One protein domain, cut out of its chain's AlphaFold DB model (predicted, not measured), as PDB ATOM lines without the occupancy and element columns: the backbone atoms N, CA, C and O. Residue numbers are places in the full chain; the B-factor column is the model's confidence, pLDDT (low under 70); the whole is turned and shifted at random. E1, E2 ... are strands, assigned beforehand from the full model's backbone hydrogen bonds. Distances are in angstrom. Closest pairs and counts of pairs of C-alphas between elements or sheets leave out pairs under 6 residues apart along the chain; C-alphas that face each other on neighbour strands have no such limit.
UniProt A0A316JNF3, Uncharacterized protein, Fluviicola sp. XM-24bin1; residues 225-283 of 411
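What this domain is: This is residues 225 to 283 of the 411 residues of an uncharacterized protein of Fluviicola sp. XM-24bin1 (UniProt A0A316JNF3). A single thin slab of four long strands lies side by side in the order E1, E2, E3, E4, the chain folding back on itself at each end, with no helix over either face. The long axis of the slab is the way the strands run. The printed part has 59 residues with no named helix and four named strands, E1 to E4 along the chain, all antiparallel, and the class is all strand. The whole is loose, with a radius of gyration of the C-alphas of 13.9 A, and flat, spanning 40 by 22 by 8 A.

Where its parts are: E1, residues 225 to 237, begins with C-alpha 225 at (17.458, 7.684, 3.167) and is 37.1 A long. E2, residues 240 to 250, is 30.4 A long. E3, residues 257 to 266, is 27.8 A long. E4, residues 272 to 281, is 26.2 A long and ends with C-alpha 281 at (26.729, 25.840, -2.172).

How they stand to each other: The strands form a meander, each the antiparallel neighbour of the one before, with E1 and E4 as edge strands. E1 and E2 are a hairpin at 158 degrees between directions; N 231 and O 247 are 2.9 A apart, within hydrogen-bond range. E2 and E3 are a hairpin at 167 degrees, with N 262 and O 246 within hydrogen-bond range at 2.8 A. E3 and E4 are a hairpin at 174 degrees, with N 263 and O 276 within hydrogen-bond range at 2.8 A. E1 and E4 are apart. The sheet is twisted, its C-alphas lying up to 4.6 A off their best plane.

The domain as a whole: The two C-alphas farthest apart, those of Gly 225 and Lys 269, are 41.4 A apart. The printed part has no cut. The links E1 to E2 and E3 to E4 are tight, and E2 to E3 is short. Mean pLDDT of the printed part is 75.9; 21 residues are under 70, among them residues 252 to 256 and 266 to 272.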
ATOM      1  N   GLY A 225      17.775   6.525   2.344       82.31
ATOM      2  CA  GLY A 225      17.458   7.684   3.167       82.31
ATOM      3  C   GLY A 225      17.008   8.901   2.369       82.31
ATOM      4  O   GLY A 225      16.962   8.898   1.139       82.31
ATOM      5  N   ILE A 226      16.691   9.961   3.107       86.56
ATOM      6  CA  ILE A 226      16.361  11.268   2.548       86.56
ATOM      7  C   ILE A 226      17.604  11.936   1.952       86.56
ATOM      8  O   ILE A 226      18.688  11.910   2.542       86.56
ATOM      9  N   LYS A 227      17.427  12.555   0.786       88.38
ATOM     10  CA  LYS A 227      18.442  13.349   0.094       88.38
ATOM     11  C   LYS A 227      18.110  14.827   0.130       88.38
ATOM     12  O   LYS A 227      18.996  15.591   0.451       88.38
ATOM     13  N   ASN A 228      16.866  15.224  -0.113       88.25
ATOM     14  CA  ASN A 228      16.452  16.624  -0.130       88.25
ATOM     15  C   ASN A 228      15.186  16.832   0.698       88.25
ATOM     16  O   ASN A 228      14.364  15.925   0.841       88.25
ATOM     17  N   TYR A 229      15.033  18.039   1.222       90.44
ATOM     18  CA  TYR A 229      13.823  18.491   1.891       90.44
ATOM     19  C   TYR A 229      13.452  19.893   1.417       90.44
ATOM     20  O   TYR A 229      14.327  20.758   1.347       90.44
ATOM     21  N   VAL A 230      12.164  20.105   1.144       90.88
ATOM     22  CA  VAL A 230      11.578  21.401   0.784       90.88
ATOM     23  C   VAL A 230      10.473  21.757   1.777       90.88
ATOM     24  O   VAL A 230       9.610  20.934   2.087       90.88
ATOM     25  N   TYR A 231      10.479  23.003   2.247       90.25
ATOM     26  CA  TYR A 231       9.414  23.597   3.053       90.25
ATOM     27  C   TYR A 231       8.838  24.822   2.348       90.25
ATOM     28  O   TYR A 231       9.594  25.739   2.017       90.25
ATOM     29  N   ASN A 232       7.514  24.857   2.184       86.19
ATOM     30  CA  ASN A 232       6.792  26.005   1.649       86.19
ATOM     31  C   ASN A 232       5.916  26.648   2.724       86.19
ATOM     32  O   ASN A 232       5.115  25.988   3.390       86.19
ATOM     33  N   GLU A 233       6.004  27.967   2.816       88.62
ATOM     34  CA  GLU A 233       5.087  28.800   3.581       88.62
ATOM     35  C   GLU A 233       4.217  29.606   2.615       88.62
ATOM     36  O   GLU A 233       4.689  30.035   1.560       88.62
ATOM     37  N   TYR A 234       2.948  29.814   2.969       82.94
ATOM     38  CA  TYR A 234       1.979  30.493   2.112       82.94
ATOM     39  C   TYR A 234       1.337  31.686   2.811       82.94
ATOM     40  O   TYR A 234       1.045  31.656   4.005       82.94
ATOM     41  N   GLN A 235       1.026  32.709   2.021       79.38
ATOM     42  CA  GLN A 235       0.235  33.866   2.415       79.38
ATOM     43  C   GLN A 235      -1.071  33.897   1.611       79.38
ATOM     44  O   GLN A 235      -1.069  33.668   0.399       79.38
ATOM     45  N   GLN A 236      -2.185  34.200   2.283       76.88
ATOM     46  CA  GLN A 236      -3.482  34.394   1.635       76.88
ATOM     47  C   GLN A 236      -3.720  35.872   1.318       76.88
ATOM     48  O   GLN A 236      -3.599  36.725   2.197       76.88
ATOM     49  N   ILE A 237      -4.088  36.157   0.071       66.81
ATOM     50  CA  ILE A 237      -4.356  37.493  -0.464       66.81
ATOM     51  C   ILE A 237      -5.574  37.411  -1.384       66.81
ATOM     52  O   ILE A 237      -5.585  36.594  -2.304       66.81
ATOM     53  N   ASP A 238      -6.603  38.226  -1.139       73.12
ATOM     54  CA  ASP A 238      -7.851  38.236  -1.922       73.12
ATOM     55  C   ASP A 238      -8.446  36.830  -2.150       73.12
ATOM     56  O   ASP A 238      -8.934  36.481  -3.224       73.12
ATOM     57  N   GLY A 239      -8.358  35.979  -1.123       67.88
ATOM     58  CA  GLY A 239      -8.836  34.595  -1.166       67.88
ATOM     59  C   GLY A 239      -7.926  33.608  -1.908       67.88
ATOM     60  O   GLY A 239      -8.201  32.412  -1.862       67.88
ATOM     61  N   LYS A 240      -6.834  34.059  -2.537       67.56
ATOM     62  CA  LYS A 240      -5.847  33.225  -3.239       67.56
ATOM     63  C   LYS A 240      -4.591  33.019  -2.390       67.56
ATOM     64  O   LYS A 240      -4.167  33.918  -1.668       67.56
ATOM     65  N   PHE A 241      -3.987  31.836  -2.484       69.94
ATOM     66  CA  PHE A 241      -2.755  31.504  -1.770       69.94
ATOM     67  C   PHE A 241      -1.535  31.686  -2.665       69.94
ATOM     68  O   PHE A 241      -1.533  31.283  -3.827       69.94
ATOM     69  N   TYR A 242      -0.485  32.269  -2.099       69.81
ATOM     70  CA  TYR A 242       0.790  32.476  -2.766       69.81
ATOM     71  C   TYR A 242       1.924  32.047  -1.853       69.81
ATOM     72  O   TYR A 242       1.866  32.285  -0.649       69.81
ATOM     73  N   THR A 243       2.960  31.442  -2.423       73.88
ATOM     74  CA  THR A 243       4.144  31.045  -1.665       73.88
ATOM     75  C   THR A 243       4.865  32.285  -1.147       73.88
ATOM     76  O   THR A 243       5.272  33.134  -1.942       73.88
ATOM     77  N   SER A 244       4.984  32.401   0.175       78.69
ATOM     78  CA  SER A 244       5.675  33.493   0.861       78.69
ATOM     79  C   SER A 244       7.140  33.173   1.142       78.69
ATOM     80  O   SER A 244       7.984  34.072   1.196       78.69
ATOM     81  N   ARG A 245       7.453  31.886   1.313       84.12
ATOM     82  CA  ARG A 245       8.804  31.405   1.580       84.12
ATOM     83  C   ARG A 245       9.001  29.984   1.082       84.12
ATOM     84  O   ARG A 245       8.099  29.163   1.225       84.12
ATOM     85  N   ILE A 246      10.191  29.699   0.565       84.94
ATOM     86  CA  ILE A 246      10.620  28.354   0.196       84.94
ATOM     87  C   ILE A 246      12.016  28.108   0.751       84.94
ATOM     88  O   ILE A 246      12.919  28.905   0.530       84.94
ATOM     89  N   VAL A 247      12.199  26.999   1.457       86.88
ATOM     90  CA  VAL A 247      13.508  26.563   1.951       86.88
ATOM     91  C   VAL A 247      13.790  25.178   1.401       86.88
ATOM     92  O   VAL A 247      12.982  24.280   1.613       86.88
ATOM     93  N   GLU A 248      14.941  24.988   0.759       85.94
ATOM     94  CA  GLU A 248      15.379  23.688   0.247       85.94
ATOM     95  C   GLU A 248      16.785  23.349   0.740       85.94
ATOM     96  O   GLU A 248      17.676  24.207   0.819       85.94
ATOM     97  N   PHE A 249      17.006  22.079   1.088       86.44
ATOM     98  CA  PHE A 249      18.346  21.611   1.401       86.44
ATOM     99  C   PHE A 249      18.614  20.126   1.223       86.44
ATOM    100  O   PHE A 249      17.744  19.285   1.439       86.44
ATOM    101  N   ASP A 250      19.876  19.833   0.898       84.56
ATOM    102  CA  ASP A 250      20.415  18.492   0.713       84.56
ATOM    103  C   ASP A 250      20.861  17.903   2.065       84.56
ATOM    104  O   ASP A 250      21.849  18.302   2.694       84.56
ATOM    105  N   VAL A 251      20.098  16.920   2.518       82.00
ATOM    106  CA  VAL A 251      20.308  16.149   3.739       82.00
ATOM    107  C   VAL A 251      21.446  15.126   3.588       82.00
ATOM    108  O   VAL A 251      22.062  14.757   4.593       82.00
ATOM    109  N   GLY A 252      21.755  14.692   2.360       69.50
ATOM    110  CA  GLY A 252      22.663  13.584   2.045       69.50
ATOM    111  C   GLY A 252      24.078  13.974   1.589       69.50
ATOM    112  O   GLY A 252      25.042  13.408   2.101       69.50
ATOM    113  N   LYS A 253      24.246  14.913   0.645       66.31
ATOM    114  CA  LYS A 253      25.562  15.289   0.075       66.31
ATOM    115  C   LYS A 253      26.204  16.499   0.758       66.31
ATOM    116  O   LYS A 253      27.430  16.593   0.776       66.31
ATOM    117  N   LEU A 254      25.408  17.398   1.347       61.53
ATOM    118  CA  LEU A 254      25.884  18.612   2.036       61.53
ATOM    119  C   LEU A 254      25.713  18.550   3.565       61.53
ATOM    120  O   LEU A 254      25.603  19.582   4.226       61.53
ATOM    121  N   ASN A 255      25.722  17.345   4.152       68.00
ATOM    122  CA  ASN A 255      25.596  17.108   5.599       68.00
ATOM    123  C   ASN A 255      24.386  17.816   6.252       68.00
ATOM    124  O   ASN A 255      24.466  18.228   7.409       68.00
ATOM    125  N   GLY A 256      23.269  17.975   5.530       68.56
ATOM    126  CA  GLY A 256      22.075  18.643   6.055       68.56
ATOM    127  C   GLY A 256      22.223  20.148   6.244       68.56
ATOM    128  O   GLY A 256      21.525  20.725   7.076       68.56
ATOM    129  N   LYS A 257      23.136  20.786   5.507       74.69
ATOM    130  CA  LYS A 257      23.228  22.244   5.452       74.69
ATOM    131  C   LYS A 257      22.193  22.796   4.492       74.69
ATOM    132  O   LYS A 257      22.019  22.268   3.401       74.69
ATOM    133  N   LYS A 258      21.572  23.903   4.897       75.50
ATOM    134  CA  LYS A 258      20.663  24.688   4.069       75.50
ATOM    135  C   LYS A 258      21.316  25.029   2.724       75.50
ATOM    136  O   LYS A 258      22.411  25.576   2.769       75.50
ATOM    137  N   VAL A 259      20.679  24.717   1.589       77.62
ATOM    138  CA  VAL A 259      21.257  24.897   0.233       77.62
ATOM    139  C   VAL A 259      20.577  26.039  -0.508       77.62
ATOM    140  O   VAL A 259      21.195  26.723  -1.315       77.62
ATOM    141  N   TRP A 260      19.310  26.296  -0.204       82.12
ATOM    142  CA  TRP A 260      18.526  27.309  -0.886       82.12
ATOM    143  C   TRP A 260      17.443  27.891   0.037       82.12
ATOM    144  O   TRP A 260      16.861  27.187   0.866       82.12
ATOM    145  N   ASP A 261      17.207  29.200  -0.047       83.50
ATOM    146  CA  ASP A 261      16.073  29.897   0.586       83.50
ATOM    147  C   ASP A 261      15.606  31.004  -0.338       83.50
ATOM    148  O   ASP A 261      16.428  31.768  -0.849       83.50
ATOM    149  N   ALA A 262      14.299  31.120  -0.489       83.88
ATOM    150  CA  ALA A 262      13.651  32.213  -1.176       83.88
ATOM    151  C   ALA A 262      12.543  32.782  -0.294       83.88
ATOM    152  O   ALA A 262      11.719  32.048   0.249       83.88
ATOM    153  N   ILE A 263      12.497  34.106  -0.173       80.50
ATOM    154  CA  ILE A 263      11.394  34.840   0.448       80.50
ATOM    155  C   ILE A 263      10.745  35.688  -0.629       80.50
ATOM    156  O   ILE A 263      11.381  36.575  -1.195       80.50
ATOM    157  N   ILE A 264       9.461  35.450  -0.858       78.44
ATOM    158  CA  ILE A 264       8.676  36.149  -1.862       78.44
ATOM    159  C   ILE A 264       7.470  36.765  -1.161       78.44
ATOM    160  O   ILE A 264       6.519  36.076  -0.827       78.44
ATOM    161  N   LEU A 265       7.455  38.076  -0.956       70.69
ATOM    162  CA  LEU A 265       6.312  38.743  -0.331       70.69
ATOM    163  C   LEU A 265       5.383  39.337  -1.375       70.69
ATOM    164  O   LEU A 265       5.820  39.831  -2.422       70.69
ATOM    165  N   ARG A 266       4.088  39.325  -1.056       69.75
ATOM    166  CA  ARG A 266       3.046  39.921  -1.887       69.75
ATOM    167  C   ARG A 266       2.192  40.909  -1.113       69.75
ATOM    168  O   ARG A 266       1.982  40.752   0.090       69.75
ATOM    169  N   ASP A 267       1.729  41.937  -1.817       65.50
ATOM    170  CA  ASP A 267       0.733  42.867  -1.289       65.50
ATOM    171  C   ASP A 267      -0.684  42.288  -1.344       65.50
ATOM    172  O   ASP A 267      -0.892  41.159  -1.775       65.50
ATOM    173  N   ASP A 268      -1.666  43.081  -0.924       63.09
ATOM    174  CA  ASP A 268      -3.092  42.758  -0.953       63.09
ATOM    175  C   ASP A 268      -3.657  42.515  -2.360       63.09
ATOM    176  O   ASP A 268      -4.731  41.950  -2.482       63.09
ATOM    177  N   LYS A 269      -2.932  42.876  -3.423       63.66
ATOM    178  CA  LYS A 269      -3.313  42.643  -4.826       63.66
ATOM    179  C   LYS A 269      -2.524  41.507  -5.468       63.66
ATOM    180  O   LYS A 269      -2.509  41.378  -6.693       63.66
ATOM    181  N   ALA A 270      -1.837  40.709  -4.654       59.38
ATOM    182  CA  ALA A 270      -1.004  39.585  -5.057       59.38
ATOM    183  C   ALA A 270       0.213  39.947  -5.923       59.38
ATOM    184  O   ALA A 270       0.798  39.079  -6.582       59.38
ATOM    185  N   ARG A 271       0.635  41.210  -5.918       63.00
ATOM    186  CA  ARG A 271       1.828  41.652  -6.642       63.00
ATOM    187  C   ARG A 271       3.059  41.341  -5.810       63.00
ATOM    188  O   ARG A 271       3.028  41.508  -4.594       63.00
ATOM    189  N   ILE A 272       4.143  40.902  -6.450       66.31
ATOM    190  CA  ILE A 272       5.423  40.720  -5.757       66.31
ATOM    191  C   ILE A 272       5.889  42.095  -5.288       66.31
ATOM    192  O   ILE A 272       5.992  43.006  -6.101       66.31
ATOM    193  N   VAL A 273       6.145  42.251  -3.993       71.19
ATOM    194  CA  VAL A 273       6.699  43.493  -3.423       71.19
ATOM    195  C   VAL A 273       8.129  43.312  -2.939       71.19
ATOM    196  O   VAL A 273       8.894  44.276  -2.898       71.19
ATOM    197  N   LEU A 274       8.504  42.072  -2.628       72.88
ATOM    198  CA  LEU A 274       9.856  41.677  -2.275       72.88
ATOM    199  C   LEU A 274      10.123  40.274  -2.812       72.88
ATOM    200  O   LEU A 274       9.296  39.384  -2.631       72.88
ATOM    201  N   ASP A 275      11.289  40.083  -3.403       79.06
ATOM    202  CA  ASP A 275      11.858  38.774  -3.703       79.06
ATOM    203  C   ASP A 275      13.302  38.751  -3.189       79.06
ATOM    204  O   ASP A 275      14.063  39.684  -3.442       79.06
ATOM    205  N   LYS A 276      13.673  37.742  -2.408       78.19
ATOM    206  CA  LYS A 276      15.023  37.582  -1.873       78.19
ATOM    207  C   LYS A 276      15.429  36.123  -1.937       78.19
ATOM    208  O   LYS A 276      14.758  35.291  -1.338       78.19
ATOM    209  N   THR A 277      16.575  35.852  -2.562       79.81
ATOM    210  CA  THR A 277      17.036  34.482  -2.807       79.81
ATOM    211  C   THR A 277      18.487  34.303  -2.387       79.81
ATOM    212  O   THR A 277      19.367  35.094  -2.739       79.81
ATOM    213  N   TRP A 278      18.743  33.223  -1.656       78.56
ATOM    214  CA  TRP A 278      20.071  32.818  -1.222       78.56
ATOM    215  C   TRP A 278      20.361  31.396  -1.677       78.56
ATOM    216  O   TRP A 278      19.618  30.472  -1.350       78.56
ATOM    217  N   ASN A 279      21.495  31.219  -2.348       73.62
ATOM    218  CA  ASN A 279      22.013  29.915  -2.727       73.62
ATOM    219  C   ASN A 279      23.235  29.618  -1.856       73.62
ATOM    220  O   ASN A 279      24.223  30.341  -1.872       73.62
ATOM    221  N   PHE A 280      23.200  28.536  -1.106       69.25
ATOM    222  CA  PHE A 280      24.278  28.071  -0.250       69.25
ATOM    223  C   PHE A 280      24.889  26.827  -0.894       69.25
ATOM    224  O   PHE A 280      24.344  25.733  -0.804       69.25
ATOM    225  N   ILE A 281      26.023  26.979  -1.575       65.69
ATOM    226  CA  ILE A 281      26.729  25.840  -2.172       65.69
ATOM    227  C   ILE A 281      27.923  25.527  -1.270       65.69
ATOM    228  O   ILE A 281      28.942  26.221  -1.290       65.69
ATOM    229  N   GLY A 282      27.791  24.482  -0.448       65.25
ATOM    230  CA  GLY A 282      28.800  24.127   0.553       65.25
ATOM    231  C   GLY A 282      28.841  25.115   1.724       65.25
ATOM    232  O   GLY A 282      27.806  25.462   2.283       65.25
ATOM    233  N   ASP A 283      30.044  25.549   2.112       59.34
ATOM    234  CA  ASP A 283      30.253  26.572   3.154       59.34
ATOM    235  C   ASP A 283      30.124  28.014   2.632       59.34
ATOM    236  O   ASP A 283      30.268  28.968   3.398       59.34
TER     237      ASP A 283